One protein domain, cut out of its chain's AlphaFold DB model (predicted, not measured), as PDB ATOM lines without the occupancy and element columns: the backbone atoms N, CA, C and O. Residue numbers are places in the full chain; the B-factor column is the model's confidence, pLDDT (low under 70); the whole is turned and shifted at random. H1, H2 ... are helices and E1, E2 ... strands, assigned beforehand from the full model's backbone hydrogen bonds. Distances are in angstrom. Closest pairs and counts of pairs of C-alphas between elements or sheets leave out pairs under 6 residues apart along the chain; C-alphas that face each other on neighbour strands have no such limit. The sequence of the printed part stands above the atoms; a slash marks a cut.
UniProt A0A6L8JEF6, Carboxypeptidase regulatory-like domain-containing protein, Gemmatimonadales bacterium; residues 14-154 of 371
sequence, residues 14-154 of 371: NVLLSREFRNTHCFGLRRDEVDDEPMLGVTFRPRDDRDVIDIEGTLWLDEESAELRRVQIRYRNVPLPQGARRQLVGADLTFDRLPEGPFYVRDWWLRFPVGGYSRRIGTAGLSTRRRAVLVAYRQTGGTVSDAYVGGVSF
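Overview. This is residues 14 to 154 of the 371 residues of the protein "Carboxypeptidase regulatory-like domain-containing protein" of Gemmatimonadales bacterium (UniProt A0A6L8JEF6). A single twisted, curled wall of seven antiparallel strands makes the body, and its last two strands, E6 and E7, form a long hairpin arm that reaches well past the others to a loop tip, where residues 122 to 127 stick out. Two short helices, H1 and H2, sit near the other edge, where residues 21 to 24 of H2 only graze the sheet, and a small separate hairpin, E8 and E9, follows beyond the far end of E7. The printed part has 141 residues, with named elements in the order H1, H2, then E1 to E9; the large sheet runs E1, E2, E3, E4, E5, E6, E7, the small one E8, E9, both antiparallel. The class is mostly strand. The whole is loose, with a radius of gyration of the C-alphas of 19.7 A, and elongated, spanning 70 by 36 by 33 A.

Along the chain. The printed part begins with H1, residues 14 to 17, its first C-alpha, that of Asn 14, at (-4.227, -10.816, 20.049). H2 takes residues 19 to 24, and E1 follows at once with residues 25 to 34, bending by 75 degrees at residue 31. E2, residues 37 to 46, is 27.4 A long and bends by 50 degrees at residue 40. E3 is residues 54 to 62, 26.1 A, and E4 residues 68 to 76, 23.3 A. E5 is residues 90 to 97, 23.5 A. E6, residues 103 to 118, is the longest strand at 44.9 A; it bends by 53 degrees at residue 106 and ends with C-alpha 118 at (-24.500, -43.692, 10.224). E7, residues 131 to 143, is 35.7 A long and bends by 57 degrees at residue 135. E8 is residues 146 to 149, and E9 residues 152 to 154, with C-alpha 154 at (6.608, -5.756, 2.941).

Arrangement. The seven strands E1 to E7 form a meander, each strand the antiparallel neighbour of the one before, with E1 and E7 as edge strands. E1 and E2 are a hairpin at 158 degrees, with N 28 and O 43 2.9 A apart, within hydrogen-bond range. E2 and E3 pair through N 42 and O 59, 2.8 A, and E3 and E4 through N 58 and O 72, 2.9 A. E4 and E5 stand at 163 degrees, with N 71 and O 93 2.8 A apart. E5 and E6 pair through N 92 and O 109, 2.9 A. E6 and E7 are a hairpin at 161 degrees; N 112 and O 138 are 2.9 A apart, and nearer the tip N 116 and O 133 are 2.9 A apart. From edge to edge the strands' lines turn by 68 degrees and the way across the sheet by 60 degrees. The closest C-alphas of H2 and E2 are those of Thr 24 and Pro 46, 6.0 A apart. H1 is not on the sheet; it is close to H2 but not clearly touching, with the C-alphas of Val 15 and Phe 21 closest at 6.7 A. In H2 every O i to N i+4 pair is within hydrogen-bond range, while H1 is too short for such a pair. E7 runs on into E8 across a break of 2 residues, at 74 degrees. E8 and E9 are a hairpin, with N 154 and O 147 2.8 A apart.

Size, cuts and confidence. The two C-alphas farthest apart are those of Glu 100 and Ala 124, 70.0 A. The printed part has no cut. The long links are E4 to E5, residues 77 to 89, and E6 to E7, residues 119 to 130. The mean pLDDT of the printed part is 78.8; residue 14, residues 98 to 102, residues 118 to 131, residue 142 and residues 144 to 154 are under 70.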
ATOM      1  N   ASN A  14      -3.555 -11.670  19.066       61.72
ATOM      2  CA  ASN A  14      -4.227 -10.816  20.049       61.72
ATOM      3  C   ASN A  14      -4.960 -11.655  21.098       61.72
ATOM      4  O   ASN A  14      -4.950 -11.306  22.281       61.72
ATOM      5  N   VAL A  15      -5.554 -12.778  20.689       74.38
ATOM      6  CA  VAL A  15      -6.205 -13.721  21.605       74.38
ATOM      7  C   VAL A  15      -5.192 -14.306  22.587       74.38
ATOM      8  O   VAL A  15      -5.431 -14.248  23.795       74.38
ATOM      9  N   LEU A  16      -4.045 -14.800  22.109       70.56
ATOM     10  CA  LEU A  16      -3.015 -15.406  22.968       70.56
ATOM     11  C   LEU A  16      -2.396 -14.403  23.960       70.56
ATOM     12  O   LEU A  16      -2.049 -14.771  25.083       70.56
ATOM     13  N   LEU A  17      -2.299 -13.124  23.581       71.81
ATOM     14  CA  LEU A  17      -1.735 -12.049  24.412       71.81
ATOM     15  C   LEU A  17      -2.769 -11.350  25.318       71.81
ATOM     16  O   LEU A  17      -2.416 -10.545  26.198       71.81
ATOM     17  N   SER A  18      -4.054 -11.661  25.137       74.25
ATOM     18  CA  SER A  18      -5.154 -11.050  25.883       74.25
ATOM     19  C   SER A  18      -5.043 -11.295  27.396       74.25
ATOM     20  O   SER A  18      -4.381 -12.224  27.878       74.25
ATOM     21  N   ARG A  19      -5.661 -10.421  28.201       79.88
ATOM     22  CA  ARG A  19      -5.721 -10.635  29.662       79.88
ATOM     23  C   ARG A  19      -6.651 -11.801  29.988       79.88
ATOM     24  O   ARG A  19      -6.404 -12.543  30.931       79.88
ATOM     25  N   GLU A  20      -7.693 -11.966  29.189       83.38
ATOM     26  CA  GLU A  20      -8.699 -13.013  29.275       83.38
ATOM     27  C   GLU A  20      -8.054 -14.394  29.151       83.38
ATOM     28  O   GLU A  20      -8.263 -15.248  30.016       83.38
ATOM     29  N   PHE A  21      -7.206 -14.595  28.138       85.38
ATOM     30  CA  PHE A  21      -6.482 -15.850  27.947       85.38
ATOM     31  C   PHE A  21      -5.539 -16.130  29.121       85.38
ATOM     32  O   PHE A  21      -5.610 -17.191  29.741       85.38
ATOM     33  N   ARG A  22      -4.750 -15.127  29.529       85.50
ATOM     34  CA  ARG A  22      -3.826 -15.235  30.670       85.50
ATOM     35  C   ARG A  22      -4.503 -15.566  32.001       85.50
ATOM     36  O   ARG A  22      -3.913 -16.248  32.829       85.50
ATOM     37  N   ASN A  23      -5.733 -15.107  32.207       88.00
ATOM     38  CA  ASN A  23      -6.484 -15.359  33.439       88.00
ATOM     39  C   ASN A  23      -7.198 -16.722  33.446       88.00
ATOM     40  O   ASN A  23      -7.579 -17.221  34.509       88.00
ATOM     41  N   THR A  24      -7.413 -17.315  32.270       89.56
ATOM     42  CA  THR A  24      -8.176 -18.563  32.096       89.56
ATOM     43  C   THR A  24      -7.301 -19.781  31.819       89.56
ATOM     44  O   THR A  24      -7.785 -20.907  31.959       89.56
ATOM     45  N   HIS A  25      -6.024 -19.567  31.499       92.88
ATOM     46  CA  HIS A  25      -5.056 -20.606  31.176       92.88
ATOM     47  C   HIS A  25      -3.913 -20.652  32.191       92.88
ATOM     48  O   HIS A  25      -3.460 -19.635  32.712       92.88
ATOM     49  N   CYS A  26      -3.440 -21.861  32.473       93.19
ATOM     50  CA  CYS A  26      -2.203 -22.102  33.199       93.19
ATOM     51  C   CYS A  26      -1.051 -22.228  32.202       93.19
ATOM     52  O   CYS A  26      -1.202 -22.909  31.185       93.19
ATOM     53  N   PHE A  27       0.094 -21.633  32.533       93.81
ATOM     54  CA  PHE A  27       1.300 -21.670  31.709       93.81
ATOM     55  C   PHE A  27       2.400 -22.487  32.380       93.81
ATOM     56  O   PHE A  27       2.498 -22.521  33.608       93.81
ATOM     57  N   GLY A  28       3.234 -23.130  31.572       94.12
ATOM     58  CA  GLY A  28       4.406 -23.876  32.019       94.12
ATOM     59  C   GLY A  28       5.555 -23.737  31.030       94.12
ATOM     60  O   GLY A  28       5.336 -23.366  29.880       94.12
ATOM     61  N   LEU A  29       6.766 -24.063  31.465       95.12
ATOM     62  CA  LEU A  29       7.959 -24.067  30.620       95.12
ATOM     63  C   LEU A  29       8.422 -25.501  30.383       95.12
ATOM     64  O   LEU A  29       8.404 -26.324  31.300       95.12
ATOM     65  N   ARG A  30       8.854 -25.788  29.159       95.44
ATOM     66  CA  ARG A  30       9.464 -27.056  28.761       95.44
ATOM     67  C   ARG A  30      10.578 -26.783  27.755       95.44
ATOM     68  O   ARG A  30      10.486 -25.829  27.000       95.44
ATOM     69  N   ARG A  31      11.599 -27.631  27.737       94.75
ATOM     70  CA  ARG A  31      12.581 -27.698  26.651       94.75
ATOM     71  C   ARG A  31      12.352 -28.974  25.864       94.75
ATOM     72  O   ARG A  31      12.013 -29.992  26.469       94.75
ATOM     73  N   ASP A  32      12.469 -28.881  24.554       93.19
ATOM     74  CA  ASP A  32      12.257 -29.989  23.628       93.19
ATOM     75  C   ASP A  32      13.006 -29.687  22.330       93.19
ATOM     76  O   ASP A  32      13.482 -28.568  22.136       93.19
ATOM     77  N   GLU A  33      13.083 -30.674  21.454       88.69
ATOM     78  CA  GLU A  33      13.621 -30.511  20.107       88.69
ATOM     79  C   GLU A  33      12.451 -30.503  19.113       88.69
ATOM     80  O   GLU A  33      11.560 -31.359  19.188       88.69
ATOM     81  N   VAL A  34      12.397 -29.509  18.227       83.00
ATOM     82  CA  VAL A  34      11.357 -29.388  17.192       83.00
ATOM     83  C   VAL A  34      12.051 -29.245  15.851       83.00
ATOM     84  O   VAL A  34      12.826 -28.317  15.676       83.00
ATOM     85  N   ASP A  35      11.763 -30.159  14.923       80.69
ATOM     86  CA  ASP A  35      12.431 -30.232  13.615       80.69
ATOM     87  C   ASP A  35      13.973 -30.286  13.738       80.69
ATOM     88  O   ASP A  35      14.687 -29.635  12.986       80.69
ATOM     89  N   ASP A  36      14.465 -31.071  14.707       84.88
ATOM     90  CA  ASP A  36      15.886 -31.247  15.055       84.88
ATOM     91  C   ASP A  36      16.590 -29.982  15.616       84.88
ATOM     92  O   ASP A  36      17.809 -29.969  15.785       84.88
ATOM     93  N   GLU A  37      15.830 -28.938  15.971       84.31
ATOM     94  CA  GLU A  37      16.327 -27.685  16.565       84.31
ATOM     95  C   GLU A  37      15.968 -27.580  18.067       84.31
ATOM     96  O   GLU A  37      14.823 -27.866  18.456       84.31
ATOM     97  N   PRO A  38      16.894 -27.146  18.947       90.12
ATOM     98  CA  PRO A  38      16.630 -26.975  20.374       90.12
ATOM     99  C   PRO A  38      15.704 -25.780  20.640       90.12
ATOM    100  O   PRO A  38      15.994 -24.638  20.284       90.12
ATOM    101  N   MET A  39      14.582 -26.034  21.319       94.00
ATOM    102  CA  MET A  39      13.517 -25.047  21.498       94.00
ATOM    103  C   MET A  39      13.071 -24.913  22.959       94.00
ATOM    104  O   MET A  39      12.896 -25.885  23.707       94.00
ATOM    105  N   LEU A  40      12.770 -23.675  23.356       96.44
ATOM    106  CA  LEU A  40      12.092 -23.340  24.603       96.44
ATOM    107  C   LEU A  40      10.577 -23.235  24.372       96.44
ATOM    108  O   LEU A  40      10.073 -22.320  23.731       96.44
ATOM    109  N   GLY A  41       9.820 -24.162  24.949       95.12
ATOM    110  CA  GLY A  41       8.365 -24.207  24.870       95.12
ATOM    111  C   GLY A  41       7.667 -23.534  26.053       95.12
ATOM    112  O   GLY A  41       7.806 -23.973  27.198       95.12
ATOM    113  N   VAL A  42       6.819 -22.543  25.780       94.25
ATOM    114  CA  VAL A  42       5.807 -22.039  26.720       94.25
ATOM    115  C   VAL A  42       4.509 -22.804  26.489       94.25
ATOM    116  O   VAL A  42       3.768 -22.560  25.538       94.25
ATOM    117  N   THR A  43       4.234 -23.759  27.367       95.44
ATOM    118  CA  THR A  43       2.995 -24.545  27.346       95.44
ATOM    119  C   THR A  43       1.844 -23.742  27.931       95.44
ATOM    120  O   THR A  43       2.031 -23.007  28.900       95.44
ATOM    121  N   PHE A  44       0.647 -23.915  27.383       94.06
ATOM    122  CA  PHE A  44      -0.584 -23.351  27.921       94.06
ATOM    123  C   PHE A  44      -1.701 -24.388  27.894       94.06
ATOM    124  O   PHE A  44      -1.852 -25.153  26.941       94.06
ATOM    125  N   ARG A  45      -2.506 -24.406  28.954       93.69
ATOM    126  CA  ARG A  45      -3.690 -25.262  29.052       93.69
ATOM    127  C   ARG A  45      -4.803 -24.549  29.817       93.69
ATOM    128  O   ARG A  45      -4.489 -23.821  30.762       93.69
ATOM    129  N   PRO A  46      -6.082 -24.767  29.483       92.56
ATOM    130  CA  PRO A  46      -7.189 -24.211  30.249       92.56
ATOM    131  C   PRO A  46      -7.117 -24.696  31.696       92.56
ATOM    132  O   PRO A  46      -6.730 -25.845  31.954       92.56
ATOM    133  N   ARG A  47      -7.498 -23.830  32.642       91.50
ATOM    134  CA  ARG A  47      -7.591 -24.210  34.056       91.50
ATOM    135  C   ARG A  47      -8.517 -25.413  34.242       91.50
ATOM    136  O   ARG A  47      -9.522 -25.556  33.552       91.50
ATOM    137  N   ASP A  48      -8.186 -26.259  35.212       84.94
ATOM    138  CA  ASP A  48      -8.879 -27.534  35.431       84.94
ATOM    139  C   ASP A  48     -10.341 -27.377  35.894       84.94
ATOM    140  O   ASP A  48     -11.131 -28.305  35.747       84.94
ATOM    141  N   ASP A  49     -10.725 -26.198  36.393       85.75
ATOM    142  CA  ASP A  49     -12.100 -25.843  36.766       85.75
ATOM    143  C   ASP A  49     -12.979 -25.422  35.572       85.75
ATOM    144  O   ASP A  49     -14.166 -25.132  35.747       85.75
ATOM    145  N   ARG A  50     -12.426 -25.393  34.353       81.62
ATOM    146  CA  ARG A  50     -13.137 -25.009  33.129       81.62
ATOM    147  C   ARG A  50     -13.419 -26.222  32.249       81.62
ATOM    148  O   ARG A  50     -12.542 -26.710  31.543       81.62
ATOM    149  N   ASP A  51     -14.681 -26.641  32.215       83.06
ATOM    150  CA  ASP A  51     -15.162 -27.681  31.298       83.06
ATOM    151  C   ASP A  51     -15.858 -27.079  30.066       83.06
ATOM    152  O   ASP A  51     -17.033 -27.311  29.790       83.06
ATOM    153  N   VAL A  52     -15.135 -26.213  29.351       86.38
ATOM    154  CA  VAL A  52     -15.601 -25.572  28.109       86.38
ATOM    155  C   VAL A  52     -14.739 -26.013  26.930       86.38
ATOM    156  O   VAL A  52     -13.620 -26.487  27.127       86.38
ATOM    157  N   ILE A  53     -15.265 -25.878  25.708       87.88
ATOM    158  CA  ILE A  53     -14.467 -26.018  24.485       87.88
ATOM    159  C   ILE A  53     -13.411 -24.916  24.486       87.88
ATOM    160  O   ILE A  53     -13.757 -23.740  24.573       87.88
ATOM    161  N   ASP A  54     -12.147 -25.309  24.404       89.19
ATOM    162  CA  ASP A  54     -11.015 -24.390  24.498       89.19
ATOM    163  C   ASP A  54      -9.787 -24.985  23.791       89.19
ATOM    164  O   ASP A  54      -9.867 -26.069  23.194       89.19
ATOM    165  N   ILE A  55      -8.652 -24.296  23.856       91.06
ATOM    166  CA  ILE A  55      -7.392 -24.716  23.238       91.06
ATOM    167  C   ILE A  55      -6.295 -24.959  24.273       91.06
ATOM    168  O   ILE A  55      -6.218 -24.311  25.309       91.06
ATOM    169  N   GLU A  56      -5.406 -25.894  23.974       92.44
ATOM    170  CA  GLU A  56      -4.167 -26.125  24.717       92.44
ATOM    171  C   GLU A  56      -3.018 -26.311  23.734       92.44
ATOM    172  O   GLU A  56      -3.241 -26.730  22.598       92.44
ATOM    173  N   GLY A  57      -1.794 -25.997  24.136       93.56
ATOM    174  CA  GLY A  57      -0.696 -25.985  23.184       93.56
ATOM    175  C   GLY A  57       0.635 -25.526  23.744       93.56
ATOM    176  O   GLY A  57       0.809 -25.398  24.958       93.56
ATOM    177  N   THR A  58       1.563 -25.275  22.828       94.31
ATOM    178  CA  THR A  58       2.906 -24.781  23.126       94.31
ATOM    179  C   THR A  58       3.298 -23.699  22.130       94.31
ATOM    180  O   THR A  58       3.135 -23.883  20.923       94.31
ATOM    181  N   LEU A  59       3.821 -22.586  22.645       92.12
ATOM    182  CA  LEU A  59       4.567 -21.601  21.868       92.12
ATOM    183  C   LEU A  59       6.045 -21.977  21.946       92.12
ATOM    184  O   LEU A  59       6.600 -22.014  23.042       92.12
ATOM    185  N   TRP A  60       6.651 -22.283  20.809       94.31
ATOM    186  CA  TRP A  60       8.047 -22.675  20.689       94.31
ATOM    187  C   TRP A  60       8.894 -21.475  20.296       94.31
ATOM    188  O   TRP A  60       8.646 -20.825  19.276       94.31
ATOM    189  N   LEU A  61       9.864 -21.186  21.150       92.31
ATOM    190  CA  LEU A  61      10.835 -20.122  21.002       92.31
ATOM    191  C   LEU A  61      12.194 -20.756  20.722       92.31
ATOM    192  O   LEU A  61      12.551 -21.741  21.369       92.31
ATOM    193  N   ASP A  62      12.946 -20.159  19.814       90.38
ATOM    194  CA  ASP A  62      14.358 -20.472  19.619       90.38
ATOM    195  C   ASP A  62      15.128 -20.281  20.940       90.38
ATOM    196  O   ASP A  62      14.932 -19.277  21.635       90.38
ATOM    197  N   GLU A  63      15.950 -21.257  21.346       90.69
ATOM    198  CA  GLU A  63      16.582 -21.234  22.676       90.69
ATOM    199  C   GLU A  63      17.636 -20.119  22.819       90.69
ATOM    200  O   GLU A  63      17.830 -19.610  23.927       90.69
ATOM    201  N   GLU A  64      18.282 -19.702  21.727       89.31
ATOM    202  CA  GLU A  64      19.359 -18.707  21.746       89.31
ATOM    203  C   GLU A  64      18.832 -17.270  21.609       89.31
ATOM    204  O   GLU A  64      19.165 -16.389  22.405       89.31
ATOM    205  N   SER A  65      17.972 -17.036  20.621       87.62
ATOM    206  CA  SER A  65      17.442 -15.715  20.265       87.62
ATOM    207  C   SER A  65      16.136 -15.355  20.980       87.62
ATOM    208  O   SER A  65      15.753 -14.183  21.010       87.62
ATOM    209  N   ALA A  66      15.451 -16.341  21.573       86.69
ATOM    210  CA  ALA A  66      14.100 -16.216  22.122       86.69
ATOM    211  C   ALA A  66      13.045 -15.755  21.094       86.69
ATOM    212  O   ALA A  66      12.006 -15.200  21.468       86.69
ATOM    213  N   GLU A  67      13.289 -15.982  19.802       86.94
ATOM    214  CA  GLU A  67      12.341 -15.663  18.736       86.94
ATOM    215  C   GLU A  67      11.242 -16.719  18.611       86.94
ATOM    216  O   GLU A  67      11.489 -17.917  18.738       86.94
ATOM    217  N   LEU A  68      10.001 -16.282  18.369       88.38
ATOM    218  CA  LEU A  68       8.867 -17.187  18.180       88.38
ATOM    219  C   LEU A  68       8.976 -17.877  16.823       88.38
ATOM    220  O   LEU A  68       8.892 -17.214  15.795       88.38
ATOM    221  N   ARG A  69       9.103 -19.207  16.841       88.31
ATOM    222  CA  ARG A  69       9.236 -20.032  15.633       88.31
ATOM    223  C   ARG A  69       7.965 -20.790  15.296       88.31
ATOM    224  O   ARG A  69       7.607 -20.909  14.131       88.31
ATOM    225  N   ARG A  70       7.258 -21.307  16.305       90.38
ATOM    226  CA  ARG A  70       6.119 -22.204  16.067       90.38
ATOM    227  C   ARG A  70       5.074 -22.129  17.167       90.38
ATOM    228  O   ARG A  70       5.402 -21.980  18.342       90.38
ATOM    229  N   VAL A  71       3.802 -22.280  16.818       90.38
ATOM    230  CA  VAL A  71       2.700 -22.417  17.778       90.38
ATOM    231  C   VAL A  71       1.882 -23.648  17.424       90.38
ATOM    232  O   VAL A  71       1.220 -23.700  16.392       90.38
ATOM    233  N   GLN A  72       1.894 -24.632  18.318       91.25
ATOM    234  CA  GLN A  72       1.139 -25.871  18.159       91.25
ATOM    235  C   GLN A  72      -0.045 -25.876  19.105       91.25
ATOM    236  O   GLN A  72       0.130 -25.744  20.315       91.25
ATOM    237  N   ILE A  73      -1.246 -26.070  18.567       91.94
ATOM    238  CA  ILE A  73      -2.483 -26.066  19.345       91.94
ATOM    239  C   ILE A  73      -3.278 -27.346  19.132       91.94
ATOM    240  O   ILE A  73      -3.302 -27.946  18.057       91.94
ATOM    241  N   ARG A  74      -4.010 -27.732  20.167       91.12
ATOM    242  CA  ARG A  74      -4.982 -28.816  20.175       91.12
ATOM    243  C   ARG A  74      -6.262 -28.332  20.820       91.12
ATOM    244  O   ARG A  74      -6.262 -27.445  21.668       91.12
ATOM    245  N   TYR A  75      -7.364 -28.957  20.434       89.25
ATOM    246  CA  TYR A  75      -8.671 -28.597  20.960       89.25
ATOM    247  C   TYR A  75      -9.057 -29.458  22.165       89.25
ATOM    248  O   TYR A  75      -9.166 -30.691  22.076       89.25
ATOM    249  N   ARG A  76      -9.381 -28.809  23.280       88.50
ATOM    250  CA  ARG A  76      -9.914 -29.430  24.497       88.50
ATOM    251  C   ARG A  76     -11.442 -29.382  24.500       88.50
ATOM    252  O   ARG A  76     -12.052 -28.491  23.920       88.50
ATOM    253  N   ASN A  77     -12.066 -30.415  25.063       86.88
ATOM    254  CA  ASN A  77     -13.520 -30.598  25.200       86.88
ATOM    255  C   ASN A  77     -14.401 -30.475  23.934       86.88
ATOM    256  O   ASN A  77     -15.613 -30.621  24.017       86.88
ATOM    257  N   VAL A  78     -13.825 -30.313  22.738       86.38
ATOM    258  CA  VAL A  78     -14.533 -30.494  21.461       86.38
ATOM    259  C   VAL A  78     -15.126 -31.909  21.356       86.38
ATOM    260  O   VAL A  78     -14.370 -32.883  21.502       86.38
ATOM    261  N   PRO A  79     -16.440 -32.039  21.080       85.69
ATOM    262  CA  PRO A  79     -17.075 -33.304  20.730       85.69
ATOM    263  C   PRO A  79     -16.553 -33.814  19.384       85.69
ATOM    264  O   PRO A  79     -16.612 -33.104  18.382       85.69
ATOM    265  N   LEU A  80     -16.055 -35.052  19.344       86.19
ATOM    266  CA  LEU A  80     -15.514 -35.653  18.122       86.19
ATOM    267  C   LEU A  80     -16.395 -36.816  17.632       86.19
ATOM    268  O   LEU A  80     -17.001 -37.507  18.457       86.19
ATOM    269  N   PRO A  81     -16.451 -37.079  16.310       85.81
ATOM    270  CA  PRO A  81     -17.116 -38.261  15.773       85.81
ATOM    271  C   PRO A  81     -16.545 -39.559  16.355       85.81
ATOM    272  O   PRO A  81     -15.356 -39.657  16.662       85.81
ATOM    273  N   GLN A  82     -17.375 -40.596  16.455       85.62
ATOM    274  CA  GLN A  82     -16.924 -41.911  16.898       85.62
ATOM    275  C   GLN A  82     -15.808 -42.426  15.969       85.62
ATOM    276  O   GLN A  82     -15.991 -42.493  14.755       85.62
ATOM    277  N   GLY A  83     -14.662 -42.793  16.553       83.06
ATOM    278  CA  GLY A  83     -13.459 -43.222  15.826       83.06
ATOM    279  C   GLY A  83     -12.420 -42.116  15.599       83.06
ATOM    280  O   GLY A  83     -11.286 -42.423  15.234       83.06
ATOM    281  N   ALA A  84     -12.757 -40.850  15.860       85.38
ATOM    282  CA  ALA A  84     -11.799 -39.751  15.819       85.38
ATOM    283  C   ALA A  84     -10.806 -39.818  16.994       85.38
ATOM    284  O   ALA A  84     -11.172 -40.088  18.137       85.38
ATOM    285  N   ARG A  85      -9.535 -39.540  16.699       86.75
ATOM    286  CA  ARG A  85      -8.410 -39.479  17.629       86.75
ATOM    287  C   ARG A  85      -8.101 -38.020  17.915       86.75
ATOM    288  O   ARG A  85      -7.769 -37.265  17.004       86.75
ATOM    289  N   ARG A  86      -8.181 -37.636  19.186       85.81
ATOM    290  CA  ARG A  86      -8.022 -36.244  19.622       85.81
ATOM    291  C   ARG A  86      -6.636 -35.678  19.307       85.81
ATOM    292  O   ARG A  86      -6.539 -34.522  18.931       85.81
ATOM    293  N   GLN A  87      -5.589 -36.506  19.365       84.81
ATOM    294  CA  GLN A  87      -4.220 -36.084  19.053       84.81
ATOM    295  C   GLN A  87      -3.983 -35.693  17.583       84.81
ATOM    296  O   GLN A  87      -2.957 -35.097  17.287       84.81
ATOM    297  N   LEU A  88      -4.900 -36.034  16.668       82.00
ATOM    298  CA  LEU A  88      -4.815 -35.678  15.245       82.00
ATOM    299  C   LEU A  88      -5.615 -34.410  14.904       82.00
ATOM    300  O   LEU A  88      -5.770 -34.094  13.729       82.00
ATOM    301  N   VAL A  89      -6.176 -33.725  15.902       88.25
ATOM    302  CA  VAL A  89      -7.037 -32.552  15.721       88.25
ATOM    303  C   VAL A  89      -6.384 -31.358  16.401       88.25
ATOM    304  O   VAL A  89      -6.167 -31.371  17.614       88.25
ATOM    305  N   GLY A  90      -6.072 -30.330  15.624       90.25
ATOM    306  CA  GLY A  90      -5.259 -29.213  16.086       90.25
ATOM    307  C   GLY A  90      -4.822 -28.311  14.945       90.25
ATOM    308  O   GLY A  90      -5.214 -28.536  13.799       90.25
ATOM    309  N   ALA A  91      -4.020 -27.309  15.274       88.44
ATOM    310  CA  ALA A  91      -3.394 -26.431  14.302       88.44
ATOM    311  C   ALA A  91      -1.907 -26.273  14.608       88.44
ATOM    312  O   ALA A  91      -1.468 -26.458  15.746       88.44
ATOM    313  N   ASP A  92      -1.168 -25.919  13.576       88.00
ATOM    314  CA  ASP A  92       0.246 -25.618  13.629       88.00
ATOM    315  C   ASP A  92       0.476 -24.339  12.831       88.00
ATOM    316  O   ASP A  92      -0.101 -24.173  11.754       88.00
ATOM    317  N   LEU A  93       1.224 -23.412  13.411       87.56
ATOM    318  CA  LEU A  93       1.501 -22.105  12.840       87.56
ATOM    319  C   LEU A  93       3.000 -21.864  12.942       87.56
ATOM    320  O   LEU A  93       3.536 -21.866  14.053       87.56
ATOM    321  N   THR A  94       3.641 -21.609  11.811       86.31
ATOM    322  CA  THR A  94       5.053 -21.233  11.746       86.31
ATOM    323  C   THR A  94       5.151 -19.718  11.720       86.31
ATOM    324  O   THR A  94       4.396 -19.037  11.021       86.31
ATOM    325  N   PHE A  95       6.063 -19.182  12.516       82.69
ATOM    326  CA  PHE A  95       6.291 -17.755  12.652       82.69
ATOM    327  C   PHE A  95       7.668 -17.382  12.140       82.69
ATOM    328  O   PHE A  95       8.622 -18.150  12.221       82.69
ATOM    329  N   ASP A  96       7.734 -16.155  11.656       79.12
ATOM    330  CA  ASP A  96       8.963 -15.514  11.243       79.12
ATOM    331  C   ASP A  96       8.901 -14.026  11.601       79.12
ATOM    332  O   ASP A  96       7.849 -13.505  11.994       79.12
ATOM    333  N   ARG A  97      10.034 -13.336  11.532       73.00
ATOM    334  CA  ARG A  97      10.173 -11.956  11.974       73.00
ATOM    335  C   ARG A  97      10.581 -11.064  10.814       73.00
ATOM    336  O   ARG A  97      11.543 -11.329  10.106       73.00
ATOM    337  N   LEU A  98       9.870  -9.951  10.650       66.25
ATOM    338  CA  LEU A  98      10.320  -8.912   9.724       66.25
ATOM    339  C   LEU A  98      11.663  -8.325  10.207       66.25
ATOM    340  O   LEU A  98      11.840  -8.189  11.422       66.25
ATOM    341  N   PRO A  99      12.580  -7.912   9.308       58.12
ATOM    342  CA  PRO A  99      13.815  -7.231   9.697       58.12
ATOM    343  C   PRO A  99      13.504  -6.031  10.605       58.12
ATOM    344  O   PRO A  99      12.831  -5.092  10.188       58.12
ATOM    345  N   GLU A 100      13.918  -6.109  11.876       62.38
ATOM    346  CA  GLU A 100      13.625  -5.125  12.941       62.38
ATOM    347  C   GLU A 100      12.126  -4.891  13.253       62.38
ATOM    348  O   GLU A 100      11.758  -3.930  13.931       62.38
ATOM    349  N   GLY A 101      11.246  -5.790  12.811       65.19
ATOM    350  CA  GLY A 101       9.794  -5.641  12.878       65.19
ATOM    351  C   GLY A 101       9.077  -6.661  13.775       65.19
ATOM    352  O   GLY A 101       9.712  -7.398  14.542       65.19
ATOM    353  N   PRO A 102       7.728  -6.678  13.720       67.00
ATOM    354  CA  PRO A 102       6.914  -7.658  14.430       67.00
ATOM    355  C   PRO A 102       7.041  -9.058  13.811       67.00
ATOM    356  O   PRO A 102       7.428  -9.215  12.652       67.00
ATOM    357  N   PHE A 103       6.656 -10.073  14.587       74.62
ATOM    358  CA  PHE A 103       6.459 -11.428  14.078       74.62
ATOM    359  C   PHE A 103       5.229 -11.494  13.166       74.62
ATOM    360  O   PHE A 103       4.217 -10.836  13.429       74.62
ATOM    361  N   TYR A 104       5.294 -12.331  12.136       71.38
ATOM    362  CA  TYR A 104       4.181 -12.670  11.258       71.38
ATOM    363  C   TYR A 104       4.050 -14.193  11.137       71.38
ATOM    364  O   TYR A 104       4.994 -14.937  11.399       71.38
ATOM    365  N   VAL A 105       2.852 -14.664  10.783       76.06
ATOM    366  CA  VAL A 105       2.618 -16.083  10.482       76.06
ATOM    367  C   VAL A 105       3.144 -16.336   9.073       76.06
ATOM    368  O   VAL A 105       2.606 -15.763   8.131       76.06
ATOM    369  N   ARG A 106       4.174 -17.169   8.934       74.94
ATOM    370  CA  ARG A 106       4.740 -17.573   7.640       74.94
ATOM    371  C   ARG A 106       3.796 -18.538   6.934       74.94
ATOM    372  O   ARG A 106       3.333 -18.280   5.826       74.94
ATOM    373  N   ASP A 107       3.440 -19.604   7.633       81.44
ATOM    374  CA  ASP A 107       2.500 -20.616   7.181       81.44
ATOM    375  C   ASP A 107       1.683 -21.156   8.354       81.44
ATOM    376  O   ASP A 107       2.010 -20.974   9.531       81.44
ATOM    377  N   TRP A 108       0.556 -21.780   8.033       84.38
ATOM    378  CA  TRP A 108      -0.270 -22.445   9.025       84.38
ATOM    379  C   TRP A 108      -1.057 -23.592   8.410       84.38
ATOM    380  O   TRP A 108      -1.464 -23.550   7.247       84.38
ATOM    381  N   TRP A 109      -1.373 -24.589   9.231       80.00
ATOM    382  CA  TRP A 109      -2.382 -25.585   8.908       80.00
ATOM    383  C   TRP A 109      -3.269 -25.905  10.107       80.00
ATOM    384  O   TRP A 109      -2.865 -25.868  11.262       80.00
ATOM    385  N   LEU A 110      -4.513 -26.266   9.815       83.56
ATOM    386  CA  LEU A 110      -5.536 -26.695  10.753       83.56
ATOM    387  C   LEU A 110      -6.095 -28.038  10.289       83.56
ATOM    388  O   LEU A 110      -6.559 -28.166   9.154       83.56
ATOM    389  N   ARG A 111      -6.104 -29.032  11.176       83.50
ATOM    390  CA  ARG A 111      -6.642 -30.371  10.917       83.50
ATOM    391  C   ARG A 111      -7.842 -30.652  11.810       83.50
ATOM    392  O   ARG A 111      -7.759 -30.563  13.033       83.50
ATOM    393  N   PHE A 112      -8.948 -31.059  11.197       84.88
ATOM    394  CA  PHE A 112     -10.207 -31.348  11.883       84.88
ATOM    395  C   PHE A 112     -10.886 -32.608  11.328       84.88
ATOM    396  O   PHE A 112     -10.678 -32.980  10.169       84.88
ATOM    397  N   PRO A 113     -11.690 -33.316  12.141       84.44
ATOM    398  CA  PRO A 113     -12.383 -34.508  11.686       84.44
ATOM    399  C   PRO A 113     -13.640 -34.131  10.899       84.44
ATOM    400  O   PRO A 113     -14.438 -33.295  11.320       84.44
ATOM    401  N   VAL A 114     -13.861 -34.821   9.788       79.06
ATOM    402  CA  VAL A 114     -15.107 -34.785   9.027       79.06
ATOM    403  C   VAL A 114     -15.978 -35.940   9.509       79.06
ATOM    404  O   VAL A 114     -15.614 -37.112   9.383       79.06
ATOM    405  N   GLY A 115     -17.116 -35.603  10.112       76.81
ATOM    406  CA  GLY A 115     -18.112 -36.567  10.564       76.81
ATOM    407  C   GLY A 115     -19.151 -36.860   9.485       76.81
ATOM    408  O   GLY A 115     -19.567 -35.971   8.751       76.81
ATOM    409  N   GLY A 116     -19.603 -38.108   9.420       73.56
ATOM    410  CA  GLY A 116     -20.799 -38.522   8.691       73.56
ATOM    411  C   GLY A 116     -21.787 -39.179   9.647       73.56
ATOM    412  O   GLY A 116     -21.411 -39.635  10.726       73.56
ATOM    413  N   TYR A 117     -23.063 -39.251   9.279       71.31
ATOM    414  CA  TYR A 117     -24.063 -39.919  10.111       71.31
ATOM    415  C   TYR A 117     -24.306 -41.340   9.619       71.31
ATOM    416  O   TYR A 117     -24.806 -41.550   8.516       71.31
ATOM    417  N   SER A 118     -24.031 -42.329  10.469       62.31
ATOM    418  CA  SER A 118     -24.500 -43.692  10.224       62.31
ATOM    419  C   SER A 118     -25.912 -43.848  10.791       62.31
ATOM    420  O   SER A 118     -26.144 -43.647  11.988       62.31
ATOM    421  N   ARG A 119     -26.877 -44.214   9.940       59.88
ATOM    422  CA  ARG A 119     -28.196 -44.678  10.388       59.88
ATOM    423  C   ARG A 119     -28.124 -46.183  10.612       59.88
ATOM    424  O   ARG A 119     -28.244 -46.956   9.668       59.88
ATOM    425  N   ARG A 120     -27.977 -46.615  11.865       54.44
ATOM    426  CA  ARG A 120     -28.347 -47.989  12.230       54.44
ATOM    427  C   ARG A 120     -29.854 -48.038  12.458       54.44
ATOM    428  O   ARG A 120     -30.363 -47.361  13.349       54.44
ATOM    429  N   ILE A 121     -30.551 -48.825  11.645       52.31
ATOM    430  CA  ILE A 121     -31.942 -49.203  11.902       52.31
ATOM    431  C   ILE A 121     -31.896 -50.284  12.986       52.31
ATOM    432  O   ILE A 121     -31.326 -51.352  12.773       52.31
ATOM    433  N   GLY A 122     -32.422 -49.986  14.174       56.03
ATOM    434  CA  GLY A 122     -32.616 -50.992  15.219       56.03
ATOM    435  C   GLY A 122     -33.772 -51.930  14.864       56.03
ATOM    436  O   GLY A 122     -34.733 -51.513  14.220       56.03
ATOM    437  N   THR A 123     -33.713 -53.177  15.327       52.28
ATOM    438  CA  THR A 123     -34.682 -54.264  15.077       52.28
ATOM    439  C   THR A 123     -36.098 -54.040  15.639       52.28
ATOM    440  O   THR A 123     -36.906 -54.960  15.623       52.28
ATOM    441  N   ALA A 124     -36.444 -52.838  16.110       55.50
ATOM    442  CA  ALA A 124     -37.739 -52.561  16.739       55.50
ATOM    443  C   ALA A 124     -38.278 -51.136  16.503       55.50
ATOM    444  O   ALA A 124     -38.953 -50.593  17.370       55.50
ATOM    445  N   GLY A 125     -37.965 -50.494  15.367       51.59
ATOM    446  CA  GLY A 125     -38.658 -49.270  14.909       51.59
ATOM    447  C   GLY A 125     -38.594 -48.031  15.823       51.59
ATOM    448  O   GLY A 125     -39.195 -47.010  15.504       51.59
ATOM    449  N   LEU A 126     -37.863 -48.081  16.939       53.22
ATOM    450  CA  LEU A 126     -37.841 -47.042  17.963       53.22
ATOM    451  C   LEU A 126     -36.394 -46.578  18.205       53.22
ATOM    452  O   LEU A 126     -35.532 -47.344  18.624       53.22
ATOM    453  N   SER A 127     -36.162 -45.285  17.941       52.09
ATOM    454  CA  SER A 127     -34.914 -44.511  18.083       52.09
ATOM    455  C   SER A 127     -33.790 -44.787  17.065       52.09
ATOM    456  O   SER A 127     -32.864 -45.563  17.296       52.09
ATOM    457  N   THR A 128     -33.774 -44.021  15.967       52.75
ATOM    458  CA  THR A 128     -32.545 -43.769  15.197       52.75
ATOM    459  C   THR A 128     -31.679 -42.751  15.943       52.75
ATOM    460  O   THR A 128     -31.795 -41.545  15.707       52.75
ATOM    461  N   ARG A 129     -30.788 -43.194  16.839       56.38
ATOM    462  CA  ARG A 129     -29.715 -42.305  17.314       56.38
ATOM    463  C   ARG A 129     -28.749 -42.076  16.154       56.38
ATOM    464  O   ARG A 129     -27.946 -42.954  15.841       56.38
ATOM    465  N   ARG A 130     -28.834 -40.906  15.514       61.91
ATOM    466  CA  ARG A 130     -27.793 -40.433  14.594       61.91
ATOM    467  C   ARG A 130     -26.498 -40.330  15.398       61.91
ATOM    468  O   ARG A 130     -26.381 -39.469  16.263       61.91
ATOM    469  N   ARG A 131     -25.555 -41.242  15.168       68.38
ATOM    470  CA  ARG A 131     -24.197 -41.125  15.707       68.38
ATOM    471  C   ARG A 131     -23.301 -40.592  14.603       68.38
ATOM    472  O   ARG A 131     -23.268 -41.170  13.515       68.38
ATOM    473  N   ALA A 132     -22.605 -39.498  14.898       76.44
ATOM    474  CA  ALA A 132     -21.516 -39.028  14.062       76.44
ATOM    475  C   ALA A 132     -20.394 -40.072  14.119       76.44
ATOM    476  O   ALA A 132     -19.913 -40.414  15.201       76.44
ATOM    477  N   VAL A 133     -20.013 -40.601  12.966       83.75
ATOM    478  CA  VAL A 133     -18.872 -41.495  12.776       83.75
ATOM    479  C   VAL A 133     -17.820 -40.755  11.965       83.75
ATOM    480  O   VAL A 133     -18.161 -39.942  11.105       83.75
ATOM    481  N   LEU A 134     -16.546 -40.985  12.266       85.56
ATOM    482  CA  LEU A 134     -15.456 -40.393  11.500       85.56
ATOM    483  C   LEU A 134     -15.525 -40.888  10.048       85.56
ATOM    484  O   LEU A 134     -15.551 -42.093   9.812       85.56
ATOM    485  N   VAL A 135     -15.536 -39.955   9.098       81.50
ATOM    486  CA  VAL A 135     -15.407 -40.242   7.662       81.50
ATOM    487  C   VAL A 135     -13.965 -40.022   7.219       81.50
ATOM    488  O   VAL A 135     -13.390 -40.889   6.572       81.50
ATOM    489  N   ALA A 136     -13.367 -38.887   7.594       76.56
ATOM    490  CA  ALA A 136     -11.994 -38.525   7.244       76.56
ATOM    491  C   ALA A 136     -11.438 -37.459   8.203       76.56
ATOM    492  O   ALA A 136     -12.191 -36.866   8.974       76.56
ATOM    493  N   TYR A 137     -10.140 -37.168   8.121       77.19
ATOM    494  CA  TYR A 137      -9.587 -35.894   8.591       77.19
ATOM    495  C   TYR A 137      -9.408 -34.976   7.394       77.19
ATOM    496  O   TYR A 137      -8.965 -35.420   6.337       77.19
ATOM    497  N   ARG A 138      -9.734 -33.700   7.569       74.31
ATOM    498  CA  ARG A 138      -9.468 -32.660   6.584       74.31
ATOM    499  C   ARG A 138      -8.455 -31.689   7.166       74.31
ATOM    500  O   ARG A 138      -8.585 -31.289   8.321       74.31
ATOM    501  N   GLN A 139      -7.463 -31.336   6.358       82.31
ATOM    502  CA  GLN A 139      -6.501 -30.286   6.652       82.31
ATOM    503  C   GLN A 139      -6.747 -29.112   5.705       82.31
ATOM    504  O   GLN A 139      -7.052 -29.313   4.530       82.31
ATOM    505  N   THR A 140      -6.661 -27.901   6.236       71.12
ATOM    506  CA  THR A 140      -6.657 -26.649   5.474       71.12
ATOM    507  C   THR A 140      -5.516 -25.789   5.989       71.12
ATOM    508  O   THR A 140      -5.175 -25.902   7.161       71.12
ATOM    509  N   GLY A 141      -4.935 -24.947   5.147       78.31
ATOM    510  CA  GLY A 141      -3.810 -24.103   5.531       78.31
ATOM    511  C   GLY A 141      -3.578 -22.985   4.530       78.31
ATOM    512  O   GLY A 141      -4.350 -22.839   3.578       78.31
ATOM    513  N   GLY A 142      -2.527 -22.212   4.756       66.69
ATOM    514  CA  GLY A 142      -2.093 -21.159   3.849       66.69
ATOM    515  C   GLY A 142      -0.710 -20.638   4.212       66.69
ATOM    516  O   GLY A 142      -0.277 -20.773   5.355       66.69
ATOM    517  N   THR A 143      -0.062 -20.018   3.233       70.12
ATOM    518  CA  THR A 143       1.218 -19.317   3.373       70.12
ATOM    519  C   THR A 143       0.973 -17.834   3.120       70.12
ATOM    520  O   THR A 143       0.163 -17.482   2.258       70.12
ATOM    521  N   VAL A 144       1.606 -16.958   3.897       62.81
ATOM    522  CA  VAL A 144       1.472 -15.506   3.729       62.81
ATOM    523  C   VAL A 144       2.429 -15.035   2.636       62.81
ATOM    524  O   VAL A 144       3.635 -15.180   2.780       62.81
ATOM    525  N   SER A 145       1.881 -14.471   1.556       55.81
ATOM    526  CA  SER A 145       2.654 -13.893   0.443       55.81
ATOM    527  C   SER A 145       3.055 -12.436   0.683       55.81
ATOM    528  O   SER A 145       4.136 -12.017   0.294       55.81
ATOM    529  N   ASP A 146       2.195 -11.663   1.353       53.28
ATOM    530  CA  ASP A 146       2.385 -10.227   1.575       53.28
ATOM    531  C   ASP A 146       2.033  -9.847   3.014       53.28
ATOM    532  O   ASP A 146       0.948 -10.169   3.512       53.28
ATOM    533  N   ALA A 147       2.923  -9.105   3.677       51.22
ATOM    534  CA  ALA A 147       2.686  -8.568   5.012       51.22
ATOM    535  C   ALA A 147       2.524  -7.044   4.953       51.22
ATOM    536  O   ALA A 147       3.339  -6.328   4.376       51.22
ATOM    537  N   TYR A 148       1.480  -6.523   5.599       46.78
ATOM    538  CA  TYR A 148       1.216  -5.086   5.670       46.78
ATOM    539  C   TYR A 148       1.375  -4.608   7.112       46.78
ATOM    540  O   TYR A 148       0.587  -4.982   7.982       46.78
ATOM    541  N   VAL A 149       2.361  -3.747   7.373       47.91
ATOM    542  CA  VAL A 149       2.570  -3.143   8.699       47.91
ATOM    543  C   VAL A 149       2.631  -1.626   8.550       47.91
ATOM    544  O   VAL A 149       3.445  -1.089   7.808       47.91
ATOM    545  N   GLY A 150       1.733  -0.910   9.234       50.75
ATOM    546  CA  GLY A 150       1.750   0.559   9.266       50.75
ATOM    547  C   GLY A 150       1.503   1.258   7.919       50.75
ATOM    548  O   GLY A 150       1.894   2.409   7.763       50.75
ATOM    549  N   GLY A 151       0.865   0.588   6.950       41.28
ATOM    550  CA  GLY A 151       0.622   1.133   5.605       41.28
ATOM    551  C   GLY A 151       1.770   0.919   4.613       41.28
ATOM    552  O   GLY A 151       1.668   1.368   3.475       41.28
ATOM    553  N   VAL A 152       2.829   0.217   5.023       44.31
ATOM    554  CA  VAL A 152       3.916  -0.243   4.154       44.31
ATOM    555  C   VAL A 152       3.677  -1.717   3.830       44.31
ATOM    556  O   VAL A 152       3.457  -2.525   4.737       44.31
ATOM    557  N   SER A 153       3.677  -2.051   2.539       44.25
ATOM    558  CA  SER A 153       3.742  -3.433   2.067       44.25
ATOM    559  C   SER A 153       5.180  -3.919   2.194       44.25
ATOM    560  O   SER A 153       6.094  -3.312   1.632       44.25
ATOM    561  N   PHE A 154       5.371  -5.000   2.931       43.38
ATOM    562  CA  PHE A 154       6.608  -5.756   2.941       43.38
ATOM    563  C   PHE A 154       6.390  -6.938   2.004       43.38
ATOM    564  O   PHE A 154       5.552  -7.797   2.289       43.38
TER     565      PHE A 154